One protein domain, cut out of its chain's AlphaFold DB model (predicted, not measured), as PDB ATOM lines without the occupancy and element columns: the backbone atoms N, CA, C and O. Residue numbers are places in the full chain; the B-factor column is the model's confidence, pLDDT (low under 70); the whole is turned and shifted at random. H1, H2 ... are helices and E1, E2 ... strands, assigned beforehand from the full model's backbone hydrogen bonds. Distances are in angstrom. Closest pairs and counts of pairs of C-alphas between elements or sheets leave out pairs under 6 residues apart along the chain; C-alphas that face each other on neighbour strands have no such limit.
ATOM      1  N   ASN A  12     155.294 145.759 210.142       97.50
ATOM      2  CA  ASN A  12     154.949 145.730 211.568       97.50
ATOM      3  C   ASN A  12     156.177 145.467 212.451       97.50
ATOM      4  O   ASN A  12     156.440 146.238 213.375       97.50
ATOM      5  N   ALA A  13     156.961 144.436 212.120       97.62
ATOM      6  CA  ALA A  13     158.188 144.101 212.840       97.62
ATOM      7  C   ALA A  13     159.221 145.237 212.747       97.62
ATOM      8  O   ALA A  13     159.854 145.584 213.745       97.62
ATOM      9  N   LEU A  14     159.343 145.870 211.571       97.50
ATOM     10  CA  LEU A  14     160.185 147.054 211.385       97.50
ATOM     11  C   LEU A  14     159.759 148.197 212.319       97.50
ATOM     12  O   LEU A  14     160.591 148.761 213.027       97.50
ATOM     13  N   ARG A  15     158.466 148.532 212.342       97.00
ATOM     14  CA  ARG A  15     157.927 149.636 213.146       97.00
ATOM     15  C   ARG A  15     158.137 149.408 214.639       97.00
ATOM     16  O   ARG A  15     158.529 150.337 215.344       97.00
ATOM     17  N   GLU A  16     157.884 148.197 215.124       98.00
ATOM     18  CA  GLU A  16     158.110 147.834 216.527       98.00
ATOM     19  C   GLU A  16     159.589 147.930 216.905       98.00
ATOM     20  O   GLU A  16     159.926 148.546 217.918       98.00
ATOM     21  N   PHE A  17     160.475 147.398 216.059       97.94
ATOM     22  CA  PHE A  17     161.920 147.476 216.249       97.94
ATOM     23  C   PHE A  17     162.415 148.927 216.301       97.94
ATOM     24  O   PHE A  17     163.118 149.314 217.235       97.94
ATOM     25  N   MET A  18     161.999 149.759 215.343       97.88
ATOM     26  CA  MET A  18     162.384 151.171 215.294       97.88
ATOM     27  C   MET A  18     161.852 151.950 216.495       97.88
ATOM     28  O   MET A  18     162.599 152.729 217.080       97.88
ATOM     29  N   LYS A  19     160.598 151.712 216.909       98.00
ATOM     30  CA  LYS A  19     160.020 152.338 218.107       98.00
ATOM     31  C   LYS A  19     160.802 151.955 219.363       98.00
ATOM     32  O   LYS A  19     161.099 152.825 220.173       98.00
ATOM     33  N   LYS A  20     161.151 150.674 219.513       98.44
ATOM     34  CA  LYS A  20     161.912 150.168 220.663       98.44
ATOM     35  C   LYS A  20     163.300 150.806 220.770       98.44
ATOM     36  O   LYS A  20     163.764 151.036 221.880       98.44
ATOM     37  N   LEU A  21     163.950 151.076 219.637       98.12
ATOM     38  CA  LEU A  21     165.306 151.634 219.586       98.12
ATOM     39  C   LEU A  21     165.361 153.151 219.346       98.12
ATOM     40  O   LEU A  21     166.450 153.709 219.264       98.12
ATOM     41  N   GLY A  22     164.214 153.825 219.208       97.50
ATOM     42  CA  GLY A  22     164.157 155.261 218.918       97.50
ATOM     43  C   GLY A  22     164.722 155.648 217.543       97.50
ATOM     44  O   GLY A  22     165.234 156.751 217.382       97.50
ATOM     45  N   LEU A  23     164.657 154.753 216.551       97.31
ATOM     46  CA  LEU A  23     165.224 154.974 215.215       97.31
ATOM     47  C   LEU A  23     164.230 155.656 214.266       97.31
ATOM     48  O   LEU A  23     163.036 155.356 214.260       97.31
ATOM     49  N   SER A  24     164.745 156.524 213.393       94.56
ATOM     50  CA  SER A  24     163.968 157.223 212.360       94.56
ATOM     51  C   SER A  24     164.070 156.576 210.976       94.56
ATOM     52  O   SER A  24     163.113 156.667 210.199       94.56
ATOM     53  N   LEU A  25     165.185 155.890 210.694       97.38
ATOM     54  CA  LEU A  25     165.498 155.238 209.423       97.38
ATOM     55  C   LEU A  25     166.426 154.032 209.641       97.38
ATOM     56  O   LEU A  25     167.358 154.104 210.439       97.38
ATOM     57  N   ILE A  26     166.210 152.953 208.887       97.88
ATOM     58  CA  ILE A  26     167.189 151.872 208.709       97.88
ATOM     59  C   ILE A  26     167.847 152.005 207.336       97.88
ATOM     60  O   ILE A  26     167.152 152.090 206.324       97.88
ATOM     61  N   VAL A  27     169.177 151.962 207.294       97.81
ATOM     62  CA  VAL A  27     169.965 151.883 206.054       97.81
ATOM     63  C   VAL A  27     170.533 150.471 205.937       97.81
ATOM     64  O   VAL A  27     171.170 149.980 206.867       97.81
ATOM     65  N   ARG A  28     170.285 149.798 204.811       97.88
ATOM     66  CA  ARG A  28     170.757 148.431 204.535       97.88
ATOM     67  C   ARG A  28     171.245 148.284 203.094       97.88
ATOM     68  O   ARG A  28     171.055 149.176 202.280       97.88
ATOM     69  N   ALA A  29     171.829 147.132 202.779       96.75
ATOM     70  CA  ALA A  29     172.227 146.745 201.423       96.75
ATOM     71  C   ALA A  29     171.594 145.387 201.045       96.75
ATOM     72  O   ALA A  29     170.408 145.162 201.310       96.75
ATOM     73  N   HIS A  30     172.401 144.469 200.494       94.56
ATOM     74  CA  HIS A  30     172.122 143.039 200.259       94.56
ATOM     75  C   HIS A  30     171.177 142.681 199.097       94.56
ATOM     76  O   HIS A  30     171.303 141.595 198.518       94.56
ATOM     77  N   GLU A  31     170.254 143.567 198.742       93.75
ATOM     78  CA  GLU A  31     169.345 143.412 197.601       93.75
ATOM     79  C   GLU A  31     169.725 144.396 196.497       93.75
ATOM     80  O   GLU A  31     169.988 145.568 196.772       93.75
ATOM     81  N   VAL A  32     169.760 143.915 195.251       94.62
ATOM     82  CA  VAL A  32     169.960 144.774 194.079       94.62
ATOM     83  C   VAL A  32     168.741 145.685 193.956       94.62
ATOM     84  O   VAL A  32     167.607 145.210 193.968       94.62
ATOM     85  N   SER A  33     168.976 146.991 193.840       94.50
ATOM     86  CA  SER A  33     167.952 147.957 193.442       94.50
ATOM     87  C   SER A  33     168.269 148.468 192.047       94.50
ATOM     88  O   SER A  33     169.419 148.819 191.782       94.50
ATOM     89  N   GLN A  34     167.251 148.567 191.189       94.56
ATOM     90  CA  GLN A  34     167.380 149.060 189.816       94.56
ATOM     91  C   GLN A  34     168.046 150.445 189.749       94.56
ATOM     92  O   GLN A  34     168.901 150.683 188.896       94.56
ATOM     93  N   ASP A  35     167.715 151.325 190.692       95.12
ATOM     94  CA  ASP A  35     168.210 152.704 190.750       95.12
ATOM     95  C   ASP A  35     169.452 152.862 191.644       95.12
ATOM     96  O   ASP A  35     169.947 153.966 191.866       95.12
ATOM     97  N   GLY A  36     169.958 151.755 192.196       95.88
ATOM     98  CA  GLY A  36     171.026 151.743 193.195       95.88
ATOM     99  C   GLY A  36     170.551 152.079 194.611       95.88
ATOM    100  O   GLY A  36     171.285 151.862 195.569       95.88
ATOM    101  N   PHE A  37     169.316 152.545 194.791       96.69
ATOM    102  CA  PHE A  37     168.680 152.685 196.101       96.69
ATOM    103  C   PHE A  37     167.174 152.411 196.021       96.69
ATOM    104  O   PHE A  37     166.600 152.461 194.939       96.69
ATOM    105  N   ASN A  38     166.527 152.068 197.135       95.75
ATOM    106  CA  ASN A  38     165.073 151.888 197.199       95.75
ATOM    107  C   ASN A  38     164.552 152.187 198.609       95.75
ATOM    108  O   ASN A  38     165.015 151.577 199.574       95.75
ATOM    109  N   PHE A  39     163.580 153.092 198.729       95.88
ATOM    110  CA  PHE A  39     162.868 153.336 199.983       95.88
ATOM    111  C   PHE A  39     161.635 152.441 200.076       95.88
ATOM    112  O   PHE A  39     160.821 152.395 199.159       95.88
ATOM    113  N   MET A  40     161.446 151.798 201.224       95.06
ATOM    114  CA  MET A  40     160.272 150.967 201.496       95.06
ATOM    115  C   MET A  40     159.614 151.372 202.815       95.06
ATOM    116  O   MET A  40     160.193 152.126 203.606       95.06
ATOM    117  N   PHE A  41     158.391 150.878 203.032       96.25
ATOM    118  CA  PHE A  41     157.626 151.055 204.273       96.25
ATOM    119  C   PHE A  41     157.558 152.521 204.712       96.25
ATOM    120  O   PHE A  41     158.107 152.914 205.740       96.25
ATOM    121  N   ASN A  42     156.965 153.358 203.856       94.81
ATOM    122  CA  ASN A  42     156.851 154.802 204.069       94.81
ATOM    123  C   ASN A  42     158.199 155.481 204.401       94.81
ATOM    124  O   ASN A  42     158.316 156.274 205.336       94.81
ATOM    125  N   ARG A  43     159.239 155.119 203.635       95.25
ATOM    126  CA  ARG A  43     160.615 155.634 203.755       95.25
ATOM    127  C   ARG A  43     161.285 155.362 205.108       95.25
ATOM    128  O   ARG A  43     162.233 156.056 205.466       95.25
ATOM    129  N   LYS A  44     160.830 154.353 205.858       96.94
ATOM    130  CA  LYS A  44     161.436 153.939 207.137       96.94
ATOM    131  C   LYS A  44     162.628 153.007 206.977       96.94
ATOM    132  O   LYS A  44     163.427 152.866 207.901       96.94
ATOM    133  N   ILE A  45     162.783 152.414 205.800       97.75
ATOM    134  CA  ILE A  45     163.969 151.655 205.428       97.75
ATOM    135  C   ILE A  45     164.431 152.067 204.036       97.75
ATOM    136  O   ILE A  45     163.609 152.320 203.152       97.75
ATOM    137  N   VAL A  46     165.743 152.124 203.851       97.56
ATOM    138  CA  VAL A  46     166.377 152.313 202.552       97.56
ATOM    139  C   VAL A  46     167.377 151.198 202.293       97.56
ATOM    140  O   VAL A  46     168.237 150.904 203.125       97.56
ATOM    141  N   THR A  47     167.249 150.573 201.130       98.06
ATOM    142  CA  THR A  47     168.281 149.698 200.573       98.06
ATOM    143  C   THR A  47     169.194 150.542 199.693       98.06
ATOM    144  O   THR A  47     168.694 151.288 198.858       98.06
ATOM    145  N   VAL A  48     170.510 150.419 199.859       98.12
ATOM    146  CA  VAL A  48     171.548 151.032 199.022       98.12
ATOM    147  C   VAL A  48     172.394 149.924 198.405       98.12
ATOM    148  O   VAL A  48     172.833 149.002 199.092       98.12
ATOM    149  N   PHE A  49     172.622 150.012 197.102       98.06
ATOM    150  CA  PHE A  49     173.390 149.059 196.321       98.06
ATOM    151  C   PHE A  49     174.384 149.807 195.438       98.06
ATOM    152  O   PHE A  49     174.001 150.637 194.618       98.06
ATOM    153  N   SER A  50     175.674 149.529 195.605       97.38
ATOM    154  CA  SER A  50     176.734 150.371 195.032       97.38
ATOM    155  C   SER A  50     177.426 149.778 193.806       97.38
ATOM    156  O   SER A  50     178.249 150.460 193.204       97.38
ATOM    157  N   ALA A  51     177.093 148.547 193.406       96.75
ATOM    158  CA  ALA A  51     177.660 147.909 192.220       96.75
ATOM    159  C   ALA A  51     176.729 148.100 191.003       96.75
ATOM    160  O   ALA A  51     175.699 147.424 190.922       96.75
ATOM    161  N   PRO A  52     177.037 149.021 190.068       95.94
ATOM    162  CA  PRO A  52     176.296 149.128 188.817       95.94
ATOM    163  C   PRO A  52     176.591 147.926 187.913       95.94
ATOM    164  O   PRO A  52     177.680 147.357 187.976       95.94
ATOM    165  N   TYR A  53     175.642 147.581 187.043       94.75
ATOM    166  CA  TYR A  53     175.719 146.399 186.177       94.75
ATOM    167  C   TYR A  53     176.054 145.105 186.939       94.75
ATOM    168  O   TYR A  53     177.010 144.391 186.621       94.75
ATOM    169  N   TYR A  54     175.316 144.840 188.018       94.50
ATOM    170  CA  TYR A  54     175.664 143.762 188.934       94.50
ATOM    171  C   TYR A  54     175.704 142.402 188.227       94.50
ATOM    172  O   TYR A  54     174.837 142.091 187.412       94.50
ATOM    173  N   CYS A  55     176.745 141.615 188.523       90.56
ATOM    174  CA  CYS A  55     177.019 140.294 187.941       90.56
ATOM    175  C   CYS A  55     177.009 140.215 186.400       90.56
ATOM    176  O   CYS A  55     176.979 139.117 185.852       90.56
ATOM    177  N   GLY A  56     177.054 141.346 185.689       85.50
ATOM    178  CA  GLY A  56     177.009 141.361 184.227       85.50
ATOM    179  C   GLY A  56     175.641 141.007 183.627       85.50
ATOM    180  O   GLY A  56     175.547 140.770 182.423       85.50
ATOM    181  N   ASN A  57     174.574 140.973 184.425       87.06
ATOM    182  CA  ASN A  57     173.226 140.637 183.956       87.06
ATOM    183  C   ASN A  57     172.144 141.619 184.428       87.06
ATOM    184  O   ASN A  57     171.139 141.781 183.742       87.06
ATOM    185  N   GLU A  58     172.355 142.324 185.538       92.00
ATOM    186  CA  GLU A  58     171.412 143.327 186.031       92.00
ATOM    187  C   GLU A  58     171.695 144.690 185.409       92.00
ATOM    188  O   GLU A  58     172.782 145.222 185.555       92.00
ATOM    189  N   THR A  59     170.725 145.347 184.779       95.00
ATOM    190  CA  THR A  59     170.942 146.679 184.165       95.00
ATOM    191  C   THR A  59     170.868 147.836 185.172       95.00
ATOM    192  O   THR A  59     170.527 148.968 184.812       95.00
ATOM    193  N   ASN A  60     171.144 147.553 186.446       95.50
ATOM    194  CA  ASN A  60     170.964 148.471 187.559       95.50
ATOM    195  C   ASN A  60     172.038 149.567 187.611       95.50
ATOM    196  O   ASN A  60     173.199 149.370 187.235       95.50
ATOM    197  N   CYS A  61     171.654 150.715 188.165       96.12
ATOM    198  CA  CYS A  61     172.598 151.716 188.641       96.12
ATOM    199  C   CYS A  61     173.180 151.309 190.002       96.12
ATOM    200  O   CYS A  61     172.609 150.499 190.733       96.12
ATOM    201  N   GLY A  62     174.323 151.894 190.349       96.25
ATOM    202  CA  GLY A  62     174.816 151.920 191.723       96.25
ATOM    203  C   GLY A  62     174.422 153.230 192.405       96.25
ATOM    204  O   GLY A  62     174.099 154.206 191.730       96.25
ATOM    205  N   ALA A  63     174.490 153.290 193.732       96.81
ATOM    206  CA  ALA A  63     174.340 154.542 194.463       96.81
ATOM    207  C   ALA A  63     175.268 154.646 195.678       96.81
ATOM    208  O   ALA A  63     175.683 153.647 196.273       96.81
ATOM    209  N   VAL A  64     175.545 155.895 196.049       96.88
ATOM    210  CA  VAL A  64     176.153 156.312 197.315       96.88
ATOM    211  C   VAL A  64     175.165 157.236 198.014       96.88
ATOM    212  O   VAL A  64     174.710 158.212 197.418       96.88
ATOM    213  N   MET A  65     174.822 156.916 199.260       96.56
ATOM    214  CA  MET A  65     173.959 157.742 200.101       96.56
ATOM    215  C   MET A  65     174.812 158.708 200.918       96.56
ATOM    216  O   MET A  65     175.714 158.278 201.635       96.56
ATOM    217  N   HIS A  66     174.496 159.993 200.841       96.00
ATOM    218  CA  HIS A  66     175.092 161.033 201.669       96.00
ATOM    219  C   HIS A  66     174.076 161.476 202.713       96.00
ATOM    220  O   HIS A  66     172.893 161.638 202.407       96.00
ATOM    221  N   VAL A  67     174.550 161.674 203.940       95.50
ATOM    222  CA  VAL A  67     173.752 162.195 205.051       95.50
ATOM    223  C   VAL A  67     174.433 163.459 205.549       95.50
ATOM    224  O   VAL A  67     175.596 163.417 205.951       95.50
ATOM    225  N   THR A  68     173.734 164.589 205.484       94.69
ATOM    226  CA  THR A  68     174.263 165.870 205.971       94.69
ATOM    227  C   THR A  68     174.175 165.943 207.502       94.69
ATOM    228  O   THR A  68     173.427 165.174 208.114       94.69
ATOM    229  N   PRO A  69     174.874 166.887 208.159       95.75
ATOM    230  CA  PRO A  69     174.715 167.122 209.598       95.75
ATOM    231  C   PRO A  69     173.278 167.459 210.028       95.75
ATOM    232  O   PRO A  69     172.909 167.206 211.169       95.75
ATOM    233  N   ASN A  70     172.454 167.975 209.108       95.06
ATOM    234  CA  ASN A  70     171.034 168.264 209.337       95.06
ATOM    235  C   ASN A  70     170.127 167.045 209.079       95.06
ATOM    236  O   ASN A  70     168.908 167.187 209.006       95.06
ATOM    237  N   TYR A  71     170.710 165.851 208.923       93.12
ATOM    238  CA  TYR A  71     170.025 164.599 208.588       93.12
ATOM    239  C   TYR A  71     169.301 164.609 207.236       93.12
ATOM    240  O   TYR A  71     168.406 163.795 206.993       93.12
ATOM    241  N   GLU A  72     169.699 165.498 206.328       91.94
ATOM    242  CA  GLU A  72     169.195 165.481 204.959       91.94
ATOM    243  C   GLU A  72     169.885 164.365 204.184       91.94
ATOM    244  O   GLU A  72     171.084 164.121 204.338       91.94
ATOM    245  N   ILE A  73     169.115 163.685 203.340       92.69
ATOM    246  CA  ILE A  73     169.581 162.524 202.590       92.69
ATOM    247  C   ILE A  73     169.595 162.871 201.110       92.69
ATOM    248  O   ILE A  73     168.562 163.234 200.545       92.69
ATOM    249  N   CYS A  74     170.743 162.682 200.467       91.12
ATOM    250  CA  CYS A  74     170.869 162.749 199.017       91.12
ATOM    251  C   CYS A  74     171.673 161.562 198.479       91.12
ATOM    252  O   CYS A  74     172.354 160.854 199.221       91.12
ATOM    253  N   PHE A  75     171.560 161.313 197.176       92.62
ATOM    254  CA  PHE A  75     172.196 160.170 196.528       92.62
ATOM    255  C   PHE A  75     173.048 160.624 195.353       92.62
ATOM    256  O   PHE A  75     172.597 161.392 194.504       92.62
ATOM    257  N   THR A  76     174.261 160.088 195.264       93.25
ATOM    258  CA  THR A  76     175.024 160.075 194.015       93.25
ATOM    259  C   THR A  76     174.752 158.758 193.305       93.25
ATOM    260  O   THR A  76     175.042 157.694 193.849       93.25
ATOM    261  N   VAL A  77     174.215 158.829 192.088       94.06
ATOM    262  CA  VAL A  77     173.932 157.649 191.262       94.06
ATOM    263  C   VAL A  77     175.123 157.347 190.355       94.06
ATOM    264  O   VAL A  77     175.598 158.204 189.609       94.06
ATOM    265  N   LEU A  78     175.580 156.099 190.397       93.19
ATOM    266  CA  LEU A  78     176.628 155.539 189.556       93.19
ATOM    267  C   LEU A  78     175.988 154.879 188.335       93.19
ATOM    268  O   LEU A  78     175.334 153.840 188.434       93.19
ATOM    269  N   ARG A  79     176.186 155.492 187.169       91.50
ATOM    270  CA  ARG A  79     175.708 154.958 185.892       91.50
ATOM    271  C   ARG A  79     176.492 153.690 185.519       91.50
ATOM    272  O   ARG A  79     177.727 153.739 185.556       91.50
ATOM    273  N   PRO A  80     175.831 152.598 185.100       90.69
ATOM    274  CA  PRO A  80     176.531 151.451 184.533       90.69
ATOM    275  C   PRO A  80     177.273 151.852 183.254       90.69
ATOM    276  O   PRO A  80     176.774 152.636 182.446       90.69
ATOM    277  N   ARG A  81     178.491 151.330 183.081       85.62
ATOM    278  CA  ARG A  81     179.288 151.510 181.863       85.62
ATOM    279  C   ARG A  81     179.667 150.152 181.305       85.62
ATOM    280  O   ARG A  81     180.295 149.354 181.991       85.62
ATOM    281  N   MET A  82     179.329 149.944 180.042       85.75
ATOM    282  CA  MET A  82     179.731 148.783 179.267       85.75
ATOM    283  C   MET A  82     180.209 149.258 177.897       85.75
ATOM    284  O   MET A  82     179.650 150.199 177.332       85.75
ATOM    285  N   VAL A  83     181.274 148.642 177.385       86.94
ATOM    286  CA  VAL A  83     181.766 148.922 176.033       86.94
ATOM    287  C   VAL A  83     180.796 148.295 175.037       86.94
ATOM    288  O   VAL A  83     180.521 147.099 175.117       86.94
ATOM    289  N   LEU A  84     180.274 149.109 174.120       89.94
ATOM    290  CA  LEU A  84     179.363 148.655 173.075       89.94
ATOM    291  C   LEU A  84     180.079 147.697 172.114       89.94
ATOM    292  O   LEU A  84     181.153 148.012 171.602       89.94
ATOM    293  N   ASN A  85     179.446 146.567 171.834       93.00
ATOM    294  CA  ASN A  85     179.793 145.647 170.760       93.00
ATOM    295  C   ASN A  85     178.508 145.163 170.058       93.00
ATOM    296  O   ASN A  85     177.402 145.553 170.433       93.00
ATOM    297  N   ALA A  86     178.657 144.351 169.008       92.12
ATOM    298  CA  ALA A  86     177.520 143.868 168.224       92.12
ATOM    299  C   ALA A  86     176.529 143.031 169.056       92.12
ATOM    300  O   ALA A  86     175.329 143.090 168.807       92.12
ATOM    301  N   ASP A  87     177.021 142.322 170.074       94.31
ATOM    302  CA  ASP A  87     176.242 141.347 170.841       94.31
ATOM    303  C   ASP A  87     175.510 141.965 172.045       94.31
ATOM    304  O   ASP A  87     174.592 141.357 172.588       94.31
ATOM    305  N   ASN A  88     175.898 143.169 172.485       93.06
ATOM    306  CA  ASN A  88     175.393 143.781 173.723       93.06
ATOM    307  C   ASN A  88     174.628 145.100 173.526       93.06
ATOM    308  O   ASN A  88     174.311 145.782 174.507       93.06
ATOM    309  N   ALA A  89     174.315 145.463 172.279       93.56
ATOM    310  CA  ALA A  89     173.683 146.736 171.939       93.56
ATOM    311  C   ALA A  89     172.366 146.981 172.696       93.56
ATOM    312  O   ALA A  89     172.151 148.078 173.223       93.56
ATOM    313  N   ASP A  90     171.520 145.958 172.817       94.25
ATOM    314  CA  ASP A  90     170.243 146.057 173.529       94.25
ATOM    315  C   ASP A  90     170.434 146.275 175.029       94.25
ATOM    316  O   ASP A  90     169.773 147.129 175.624       94.25
ATOM    317  N   THR A  91     171.391 145.576 175.642       93.62
ATOM    318  CA  THR A  91     171.725 145.743 177.059       93.62
ATOM    319  C   THR A  91     172.250 147.152 177.340       93.62
ATOM    320  O   THR A  91     171.785 147.798 178.282       93.62
ATOM    321  N   VAL A  92     173.158 147.675 176.503       92.69
ATOM    322  CA  VAL A  92     173.644 149.064 176.616       92.69
ATOM    323  C   VAL A  92     172.482 150.049 176.485       92.69
ATOM    324  O   VAL A  92     172.361 150.983 177.279       92.69
ATOM    325  N   ARG A  93     171.586 149.836 175.515       92.81
ATOM    326  CA  ARG A  93     170.410 150.691 175.308       92.81
ATOM    327  C   ARG A  93     169.461 150.661 176.504       92.81
ATOM    328  O   ARG A  93     168.950 151.706 176.903       92.81
ATOM    329  N   GLN A  94     169.234 149.488 177.087       94.00
ATOM    330  CA  GLN A  94     168.382 149.322 178.260       94.00
ATOM    331  C   GLN A  94     168.965 150.041 179.481       94.00
ATOM    332  O   GLN A  94     168.265 150.837 180.102       94.00
ATOM    333  N   MET A  95     170.251 149.833 179.781       93.75
ATOM    334  CA  MET A  95     170.967 150.559 180.839       93.75
ATOM    335  C   MET A  95     170.826 152.073 180.689       93.75
ATOM    336  O   MET A  95     170.573 152.791 181.659       93.75
ATOM    337  N   GLU A  96     170.971 152.556 179.457       91.31
ATOM    338  CA  GLU A  96     170.851 153.969 179.138       91.31
ATOM    339  C   GLU A  96     169.451 154.521 179.387       91.31
ATOM    340  O   GLU A  96     169.288 155.596 179.971       91.31
ATOM    341  N   ASN A  97     168.429 153.776 178.978       92.38
ATOM    342  CA  ASN A  97     167.042 154.159 179.200       92.38
ATOM    343  C   ASN A  97     166.693 154.166 180.692       92.38
ATOM    344  O   ASN A  97     166.072 155.121 181.153       92.38
ATOM    345  N   ASN A  98     167.153 153.168 181.452       91.81
ATOM    346  CA  ASN A  98     166.935 153.090 182.897       91.81
ATOM    347  C   ASN A  98     167.555 154.294 183.615       91.81
ATOM    348  O   ASN A  98     166.877 154.988 184.371       91.81
ATOM    349  N   TYR A  99     168.822 154.606 183.316       91.31
ATOM    350  CA  TYR A  99     169.493 155.767 183.897       91.31
ATOM    351  C   TYR A  99     168.789 157.081 183.529       91.31
ATOM    352  O   TYR A  99     168.575 157.934 184.390       91.31
ATOM    353  N   LYS A 100     168.383 157.251 182.263       90.31
ATOM    354  CA  LYS A 100     167.639 158.443 181.823       90.31
ATOM    355  C   LYS A 100     166.291 158.575 182.526       90.31
ATOM    356  O   LYS A 100     165.944 159.688 182.909       90.31
ATOM    357  N   ALA A 101     165.554 157.479 182.703       91.00
ATOM    358  CA  ALA A 101     164.274 157.472 183.405       91.00
ATOM    359  C   ALA A 101     164.443 157.861 184.882       91.00
ATOM    360  O   ALA A 101     163.732 158.738 185.371       91.00
ATOM    361  N   LEU A 102     165.448 157.302 185.563       89.25
ATOM    362  CA  LEU A 102     165.786 157.673 186.937       89.25
ATOM    363  C   LEU A 102     166.141 159.161 187.054       89.25
ATOM    364  O   LEU A 102     165.560 159.886 187.859       89.25
ATOM    365  N   MET A 103     167.050 159.650 186.205       85.69
ATOM    366  CA  MET A 103     167.409 161.073 186.170       85.69
ATOM    367  C   MET A 103     166.221 161.959 185.787       85.69
ATOM    368  O   MET A 103     166.215 163.147 186.112       85.69
ATOM    369  N   ALA A 104     165.222 161.414 185.086       86.12
ATOM    370  CA  ALA A 104     164.046 162.169 184.709       86.12
ATOM    371  C   ALA A 104     163.100 162.459 185.872       86.12
ATOM    372  O   ALA A 104     162.480 163.521 185.897       86.12
ATOM    373  N   ASN A 105     163.066 161.542 186.832       82.56
ATOM    374  CA  ASN A 105     162.261 161.628 188.042       82.56
ATOM    375  C   ASN A 105     163.045 162.209 189.231       82.56
ATOM    376  O   ASN A 105     162.490 162.354 190.319       82.56
ATOM    377  N   SER A 106     164.330 162.538 189.043       77.94
ATOM    378  CA  SER A 106     165.156 163.139 190.088       77.94
ATOM    379  C   SER A 106     164.639 164.539 190.451       77.94
ATOM    380  O   SER A 106     164.456 165.362 189.551       77.94
ATOM    381  N   PRO A 107     164.459 164.848 191.750       68.12
ATOM    382  CA  PRO A 107     164.088 166.183 192.212       68.12
ATOM    383  C   PRO A 107     165.249 167.195 192.139       68.12
ATOM    384  O   PRO A 107     165.080 168.337 192.557       68.12
ATOM    385  N   ASP A 108     166.429 166.795 191.643       66.25
ATOM    386  CA  ASP A 108     167.599 167.668 191.518       66.25
ATOM    387  C   ASP A 108     167.345 168.824 190.521       66.25
ATOM    388  O   ASP A 108     167.173 168.577 189.321       66.25
TER     389      ASP A 108
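AT A GLANCE: This is residues 12 to 108 of the 138 residues of an uncharacterized protein of Caenorhabditis japonica (UniProt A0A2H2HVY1). A small sheet of three short strands, E1, E3 and E2, and a longer hairpin, E4 and E5, that splays away from it like the second arm of a V, lie between two helices, with H1 at one end of a loose rod and H2 towards the other. From E5 the chain runs out to a tip, where residues 85 to 90 stand free, and folds back in H2. The printed part has 97 residues with two named helices and five named strands, in the order H1, E1, E2, E3, E4, E5, H2; the class is mixed, helices and strands. The three-stranded sheet, order E1, E3, E2, is mixed, and the sheet of E4 and E5 is antiparallel. The whole is loose, with a radius of gyration of the C-alphas of 15.8 A and spans of 55 by 27 by 18 A.

IN THESE COORDINATES: In the three-stranded sheet, E1 is residues 26 to 28, 6.5 A from first to last C-alpha, E3 is residues 45 to 48, 9.9 A, and E2 is residues 37 to 40, 10.1 A. E4, residues 62 to 67, measures 16.9 A and E5, residues 73 to 78, 16.4 A. H1, residues 12 to 21, measures 14.4 A and begins at C-alpha 12, (154.949, 145.730, 211.568). H2, residues 89 to 105, is the longest helix at 24.7 A; it begins at C-alpha 89, (173.683, 146.736, 171.939), and ends at C-alpha 105, (162.261, 161.628, 188.042).

HOW THE PARTS SIT: E3 is the inner strand, and E1 and E2 are the edge strands. E1 and E3 are parallel at 26 degrees, with N 46 and O 26 at 2.8 A, within hydrogen-bond range. E2 and E3 form a hairpin, antiparallel at 165 degrees, with N 38 and O 47 at 2.9 A. The closest C-alphas of E3 and E4 are those of Val 48 and Ala 63, 6.4 A apart, and those of E2 and E4 are Phe 37 and Ala 63, 6.2 A apart. E4 and E5 form a second hairpin, antiparallel at 156 degrees, with N 78 and O 62 at 2.7 A. E3 and E5 are apart. H1 is not on the three-stranded sheet, with 3 pairs of C-alphas within 10 A, and neither is H2, with 0 such pairs. H1 and H2 are apart. In H1 and H2 every O i to N i+4 pair is within hydrogen-bond range.

THE WHOLE: The C-alphas of Lys 20 and Ala 86, the two farthest apart, are 55.1 A from each other. The printed part has no cut. The link from E3 to E4, residues 49 to 61, is long. The mean pLDDT of the printed part is 93.4, and residues 107 to 108 are under 70.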